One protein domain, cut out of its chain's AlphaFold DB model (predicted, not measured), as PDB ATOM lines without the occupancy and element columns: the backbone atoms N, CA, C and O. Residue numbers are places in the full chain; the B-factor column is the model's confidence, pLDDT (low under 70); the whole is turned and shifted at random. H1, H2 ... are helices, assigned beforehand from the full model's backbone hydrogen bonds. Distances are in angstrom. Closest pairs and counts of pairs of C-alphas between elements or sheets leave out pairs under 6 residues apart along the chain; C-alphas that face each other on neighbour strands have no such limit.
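Overview. This is residues 136 to 183 of the 216 residues of the protein "Spore germination protein GerD" of Candidatus Carbobacillus altaicus (UniProt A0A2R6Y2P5). Three helices follow one another end to end in an open, wide bow, with H2 in the middle and H1 and H3 as its two arms. The helices meet only near their ends, making a corner at residues 146 to 147 and another at Ser 164, and no helix folds back on another. The printed part has 48 residues, with three named helices in the order H1, H2, H3 and no named strand, and the class is all helix. The whole is extended, with a radius of gyration of the C-alphas of 16.8 A, and it spans 50 by 20 by 15 A.

Along the chain. H1 is residues 136 to 145 and begins at C-alpha 136 at (-50.772, 36.341, 42.501). H2 is residues 148 to 163, 22.4 A from first to last C-alpha, and begins at C-alpha 148 at (-36.606, 51.146, 39.946). H3, the longest helix, is residues 165 to 183, 26.5 A from first to last C-alpha, and ends at C-alpha 183 at (-58.003, 85.011, 28.574).

Arrangement. H1 and H2 are close but not clearly touching, and their closest C-alphas, of Met 145 and Arg 151, are 7.1 A apart. They run the same way at a steep tilt of 58 degrees. H2 and H3 are also close but not clearly touching, and their closest C-alphas, of Val 162 and Gln 168, are 6.4 A apart. Their lines are about perpendicular, at 73 degrees. H1 and H3 are apart. In H1, H2 and H3 every O i to N i+4 pair is within hydrogen-bond range.

Size, cuts and confidence. The two C-alphas farthest apart, of Gln 136 and Ser 183, are 51.1 A apart. Both links are tight, and the printed part has no cut. The mean pLDDT of the printed part is 90.4, and residue 183 is under 70.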
ATOM      1  N   GLN A 136     -52.077  36.274  41.836       89.50
ATOM      2  CA  GLN A 136     -50.772  36.341  42.501       89.50
ATOM      3  C   GLN A 136     -49.666  36.690  41.508       89.50
ATOM      4  O   GLN A 136     -48.788  37.498  41.826       89.50
ATOM      5  N   PHE A 137     -49.719  36.120  40.301       88.94
ATOM      6  CA  PHE A 137     -48.771  36.441  39.241       88.94
ATOM      7  C   PHE A 137     -48.955  37.885  38.762       88.94
ATOM      8  O   PHE A 137     -47.974  38.618  38.630       88.94
ATOM      9  N   GLU A 138     -50.200  38.339  38.605       87.88
ATOM     10  CA  GLU A 138     -50.505  39.737  38.278       87.88
ATOM     11  C   GLU A 138     -49.919  40.703  39.317       87.88
ATOM     12  O   GLU A 138     -49.268  41.690  38.964       87.88
ATOM     13  N   LYS A 139     -50.074  40.400  40.610       92.88
ATOM     14  CA  LYS A 139     -49.503  41.213  41.690       92.88
ATOM     15  C   LYS A 139     -47.977  41.287  41.605       92.88
ATOM     16  O   LYS A 139     -47.416  42.377  41.719       92.88
ATOM     17  N   GLN A 140     -47.308  40.158  41.364       90.81
ATOM     18  CA  GLN A 140     -45.855  40.129  41.177       90.81
ATOM     19  C   GLN A 140     -45.418  40.949  39.957       90.81
ATOM     20  O   GLN A 140     -44.429  41.681  40.027       90.81
ATOM     21  N   LEU A 141     -46.175  40.882  38.860       89.50
ATOM     22  CA  LEU A 141     -45.917  41.673  37.661       89.50
ATOM     23  C   LEU A 141     -46.096  43.179  37.921       89.50
ATOM     24  O   LEU A 141     -45.264  43.983  37.497       89.50
ATOM     25  N   LEU A 142     -47.133  43.574  38.663       90.25
ATOM     26  CA  LEU A 142     -47.358  44.964  39.072       90.25
ATOM     27  C   LEU A 142     -46.234  45.488  39.971       90.25
ATOM     28  O   LEU A 142     -45.803  46.634  39.816       90.25
ATOM     29  N   ASP A 143     -45.730  44.666  40.886       93.44
ATOM     30  CA  ASP A 143     -44.599  45.034  41.737       93.44
ATOM     31  C   ASP A 143     -43.297  45.154  40.926       93.44
ATOM     32  O   ASP A 143     -42.523  46.093  41.139       93.44
ATOM     33  N   LEU A 144     -43.097  44.299  39.916       92.81
ATOM     34  CA  LEU A 144     -41.982  44.423  38.973       92.81
ATOM     35  C   LEU A 144     -42.065  45.720  38.156       92.81
ATOM     36  O   LEU A 144     -41.055  46.410  38.011       92.81
ATOM     37  N   MET A 145     -43.250  46.114  37.685       90.31
ATOM     38  CA  MET A 145     -43.438  47.395  36.989       90.31
ATOM     39  C   MET A 145     -43.190  48.605  37.900       90.31
ATOM     40  O   MET A 145     -42.768  49.668  37.447       90.31
ATOM     41  N   LYS A 146     -43.394  48.465  39.211       91.69
ATOM     42  CA  LYS A 146     -43.051  49.513  40.183       91.69
ATOM     43  C   LYS A 146     -41.563  49.554  40.523       91.69
ATOM     44  O   LYS A 146     -41.147  50.515  41.176       91.69
ATOM     45  N   SER A 147     -40.776  48.562  40.105       94.75
ATOM     46  CA  SER A 147     -39.344  48.498  40.389       94.75
ATOM     47  C   SER A 147     -38.583  49.680  39.782       94.75
ATOM     48  O   SER A 147     -38.969  50.257  38.762       94.75
ATOM     49  N   LYS A 148     -37.456  50.039  40.406       93.19
ATOM     50  CA  LYS A 148     -36.606  51.146  39.946       93.19
ATOM     51  C   LYS A 148     -36.132  50.948  38.500       93.19
ATOM     52  O   LYS A 148     -36.204  51.887  37.717       93.19
ATOM     53  N   ALA A 149     -35.721  49.731  38.142       92.12
ATOM     54  CA  ALA A 149     -35.248  49.410  36.795       92.12
ATOM     55  C   ALA A 149     -36.335  49.646  35.732       92.12
ATOM     56  O   ALA A 149     -36.072  50.265  34.701       92.12
ATOM     57  N   TYR A 150     -37.574  49.226  36.009       91.56
ATOM     58  CA  TYR A 150     -38.686  49.453  35.088       91.56
ATOM     59  C   TYR A 150     -39.076  50.935  35.011       91.56
ATOM     60  O   TYR A 150     -39.351  51.450  33.926       91.56
ATOM     61  N   ARG A 151     -39.036  51.664  36.135       91.81
ATOM     62  CA  ARG A 151     -39.273  53.118  36.152       91.81
ATOM     63  C   ARG A 151     -38.240  53.891  35.343       91.81
ATOM     64  O   ARG A 151     -38.624  54.834  34.668       91.81
ATOM     65  N   GLU A 152     -36.965  53.509  35.375       94.06
ATOM     66  CA  GLU A 152     -35.922  54.146  34.558       94.06
ATOM     67  C   GLU A 152     -36.182  53.958  33.057       94.06
ATOM     68  O   GLU A 152     -36.066  54.909  32.285       94.06
ATOM     69  N   GLN A 153     -36.590  52.756  32.637       92.62
ATOM     70  CA  GLN A 153     -37.001  52.517  31.249       92.62
ATOM     71  C   GLN A 153     -38.270  53.295  30.891       92.62
ATOM     72  O   GLN A 153     -38.325  53.936  29.845       92.62
ATOM     73  N   THR A 154     -39.259  53.305  31.784       92.00
ATOM     74  CA  THR A 154     -40.510  54.050  31.591       92.00
ATOM     75  C   THR A 154     -40.246  55.550  31.486       92.00
ATOM     76  O   THR A 154     -40.804  56.204  30.614       92.00
ATOM     77  N   ALA A 155     -39.355  56.100  32.314       92.25
ATOM     78  CA  ALA A 155     -38.970  57.506  32.267       92.25
ATOM     79  C   ALA A 155     -38.345  57.875  30.917       92.25
ATOM     80  O   ALA A 155     -38.705  58.906  30.360       92.25
ATOM     81  N   LYS A 156     -37.491  57.011  30.350       94.62
ATOM     82  CA  LYS A 156     -36.945  57.208  28.996       94.62
ATOM     83  C   LYS A 156     -38.031  57.175  27.923       94.62
ATOM     84  O   LYS A 156     -38.068  58.060  27.081       94.62
ATOM     85  N   VAL A 157     -38.953  56.213  27.984       95.00
ATOM     86  CA  VAL A 157     -40.083  56.143  27.037       95.00
ATOM     87  C   VAL A 157     -40.960  57.393  27.133       95.00
ATOM     88  O   VAL A 157     -41.382  57.929  26.109       95.00
ATOM     89  N   VAL A 158     -41.220  57.889  28.346       93.00
ATOM     90  CA  VAL A 158     -41.959  59.142  28.564       93.00
ATOM     91  C   VAL A 158     -41.182  60.330  28.001       93.00
ATOM     92  O   VAL A 158     -41.765  61.150  27.299       93.00
ATOM     93  N   GLU A 159     -39.878  60.410  28.251       92.62
ATOM     94  CA  GLU A 159     -39.011  61.463  27.721       92.62
ATOM     95  C   GLU A 159     -39.014  61.482  26.183       92.62
ATOM     96  O   GLU A 159     -39.213  62.537  25.579       92.62
ATOM     97  N   ASP A 160     -38.882  60.321  25.545       93.56
ATOM     98  CA  ASP A 160     -38.932  60.175  24.088       93.56
ATOM     99  C   ASP A 160     -40.323  60.513  23.532       93.56
ATOM    100  O   ASP A 160     -40.448  61.174  22.498       93.56
ATOM    101  N   THR A 161     -41.385  60.128  24.247       93.25
ATOM    102  CA  THR A 161     -42.768  60.463  23.876       93.25
ATOM    103  C   THR A 161     -43.001  61.970  23.937       93.25
ATOM    104  O   THR A 161     -43.583  62.525  23.011       93.25
ATOM    105  N   VAL A 162     -42.509  62.656  24.974       91.19
ATOM    106  CA  VAL A 162     -42.626  64.120  25.107       91.19
ATOM    107  C   VAL A 162     -41.820  64.850  24.032       91.19
ATOM    108  O   VAL A 162     -42.236  65.906  23.561       91.19
ATOM    109  N   LYS A 163     -40.689  64.283  23.603       89.12
ATOM    110  CA  LYS A 163     -39.884  64.809  22.492       89.12
ATOM    111  C   LYS A 163     -40.484  64.525  21.113       89.12
ATOM    112  O   LYS A 163     -40.019  65.100  20.131       89.12
ATOM    113  N   SER A 164     -41.501  63.669  21.018       94.50
ATOM    114  CA  SER A 164     -42.163  63.369  19.750       94.50
ATOM    115  C   SER A 164     -42.851  64.620  19.190       94.50
ATOM    116  O   SER A 164     -43.672  65.215  19.896       94.50
ATOM    117  N   PRO A 165     -42.612  64.994  17.916       91.62
ATOM    118  CA  PRO A 165     -43.237  66.165  17.298       91.62
ATOM    119  C   PRO A 165     -44.768  66.165  17.401       91.62
ATOM    120  O   PRO A 165     -45.376  67.198  17.665       91.62
ATOM    121  N   LEU A 166     -45.395  64.988  17.286       89.25
ATOM    122  CA  LEU A 166     -46.848  64.835  17.424       89.25
ATOM    123  C   LEU A 166     -47.344  65.128  18.846       89.25
ATOM    124  O   LEU A 166     -48.466  65.600  19.028       89.25
ATOM    125  N   PHE A 167     -46.541  64.812  19.862       92.19
ATOM    126  CA  PHE A 167     -46.895  65.089  21.252       92.19
ATOM    127  C   PHE A 167     -46.638  66.554  21.601       92.19
ATOM    128  O   PHE A 167     -47.480  67.177  22.240       92.19
ATOM    129  N   GLN A 168     -45.533  67.126  21.120       90.38
ATOM    130  CA  GLN A 168     -45.229  68.549  21.272       90.38
ATOM    131  C   GLN A 168     -46.313  69.429  20.649       90.38
ATOM    132  O   GLN A 168     -46.772  70.366  21.293       90.38
ATOM    133  N   GLU A 169     -46.791  69.099  19.448       92.94
ATOM    134  CA  GLU A 169     -47.895  69.827  18.814       92.94
ATOM    135  C   GLU A 169     -49.178  69.753  19.655       92.94
ATOM    136  O   GLU A 169     -49.836  70.767  19.885       92.94
ATOM    137  N   LYS A 170     -49.525  68.565  20.170       89.31
ATOM    138  CA  LYS A 170     -50.682  68.404  21.065       89.31
ATOM    139  C   LYS A 170     -50.524  69.209  22.353       89.31
ATOM    140  O   LYS A 170     -51.496  69.822  22.782       89.31
ATOM    141  N   LEU A 171     -49.330  69.226  22.946       89.38
ATOM    142  CA  LEU A 171     -49.031  70.043  24.121       89.38
ATOM    143  C   LEU A 171     -49.203  71.530  23.813       89.38
ATOM    144  O   LEU A 171     -49.896  72.210  24.562       89.38
ATOM    145  N   MET A 172     -48.654  72.021  22.701       88.62
ATOM    146  CA  MET A 172     -48.798  73.424  22.298       88.62
ATOM    147  C   MET A 172     -50.266  73.806  22.089       88.62
ATOM    148  O   MET A 172     -50.716  74.794  22.655       88.62
ATOM    149  N   ARG A 173     -51.058  72.969  21.405       90.38
ATOM    150  CA  ARG A 173     -52.506  73.200  21.245       90.38
ATOM    151  C   ARG A 173     -53.271  73.194  22.573       90.38
ATOM    152  O   ARG A 173     -54.274  73.890  22.708       90.38
ATOM    153  N   ILE A 174     -52.855  72.375  23.543       89.38
ATOM    154  CA  ILE A 174     -53.441  72.387  24.893       89.38
ATOM    155  C   ILE A 174     -53.077  73.693  25.607       89.38
ATOM    156  O   ILE A 174     -53.961  74.312  26.191       89.38
ATOM    157  N   LEU A 175     -51.817  74.131  25.534       88.94
ATOM    158  CA  LEU A 175     -51.371  75.398  26.119       88.94
ATOM    159  C   LEU A 175     -52.125  76.591  25.518       88.94
ATOM    160  O   LEU A 175     -52.597  77.442  26.265       88.94
ATOM    161  N   GLU A 176     -52.296  76.616  24.195       90.81
ATOM    162  CA  GLU A 176     -53.086  77.629  23.489       90.81
ATOM    163  C   GLU A 176     -54.535  77.655  23.991       90.81
ATOM    164  O   GLU A 176     -55.038  78.718  24.340       90.81
ATOM    165  N   LYS A 177     -55.190  76.495  24.131       91.25
ATOM    166  CA  LYS A 177     -56.557  76.415  24.678       91.25
ATOM    167  C   LYS A 177     -56.660  76.889  26.123       91.25
ATOM    168  O   LYS A 177     -57.591  77.616  26.447       91.25
ATOM    169  N   VAL A 178     -55.724  76.491  26.987       91.81
ATOM    170  CA  VAL A 178     -55.693  76.943  28.389       91.81
ATOM    171  C   VAL A 178     -55.500  78.455  28.444       91.81
ATOM    172  O   VAL A 178     -56.142  79.128  29.243       91.81
ATOM    173  N   GLN A 179     -54.657  79.009  27.572       86.94
ATOM    174  CA  GLN A 179     -54.448  80.448  27.486       86.94
ATOM    175  C   GLN A 179     -55.678  81.179  26.935       86.94
ATOM    176  O   GLN A 179     -56.031  82.231  27.460       86.94
ATOM    177  N   GLU A 180     -56.369  80.627  25.936       84.69
ATOM    178  CA  GLU A 180     -57.650  81.147  25.443       84.69
ATOM    179  C   GLU A 180     -58.746  81.099  26.515       84.69
ATOM    180  O   GLU A 180     -59.526  82.039  26.628       84.69
ATOM    181  N   GLU A 181     -58.821  80.031  27.313       82.81
ATOM    182  CA  GLU A 181     -59.775  79.901  28.422       82.81
ATOM    183  C   GLU A 181     -59.449  80.841  29.584       82.81
ATOM    184  O   GLU A 181     -60.357  81.479  30.104       82.81
ATOM    185  N   ALA A 182     -58.171  81.007  29.930       77.56
ATOM    186  CA  ALA A 182     -57.722  81.964  30.943       77.56
ATOM    187  C   ALA A 182     -57.840  83.430  30.483       77.56
ATOM    188  O   ALA A 182     -57.940  84.333  31.309       77.56
ATOM    189  N   SER A 183     -57.821  83.678  29.168       69.44
ATOM    190  CA  SER A 183     -58.003  85.011  28.574       69.44
ATOM    191  C   SER A 183     -59.468  85.343  28.289       69.44
ATOM    192  O   SER A 183     -59.787  86.495  27.983       69.44
TER     193      SER A 183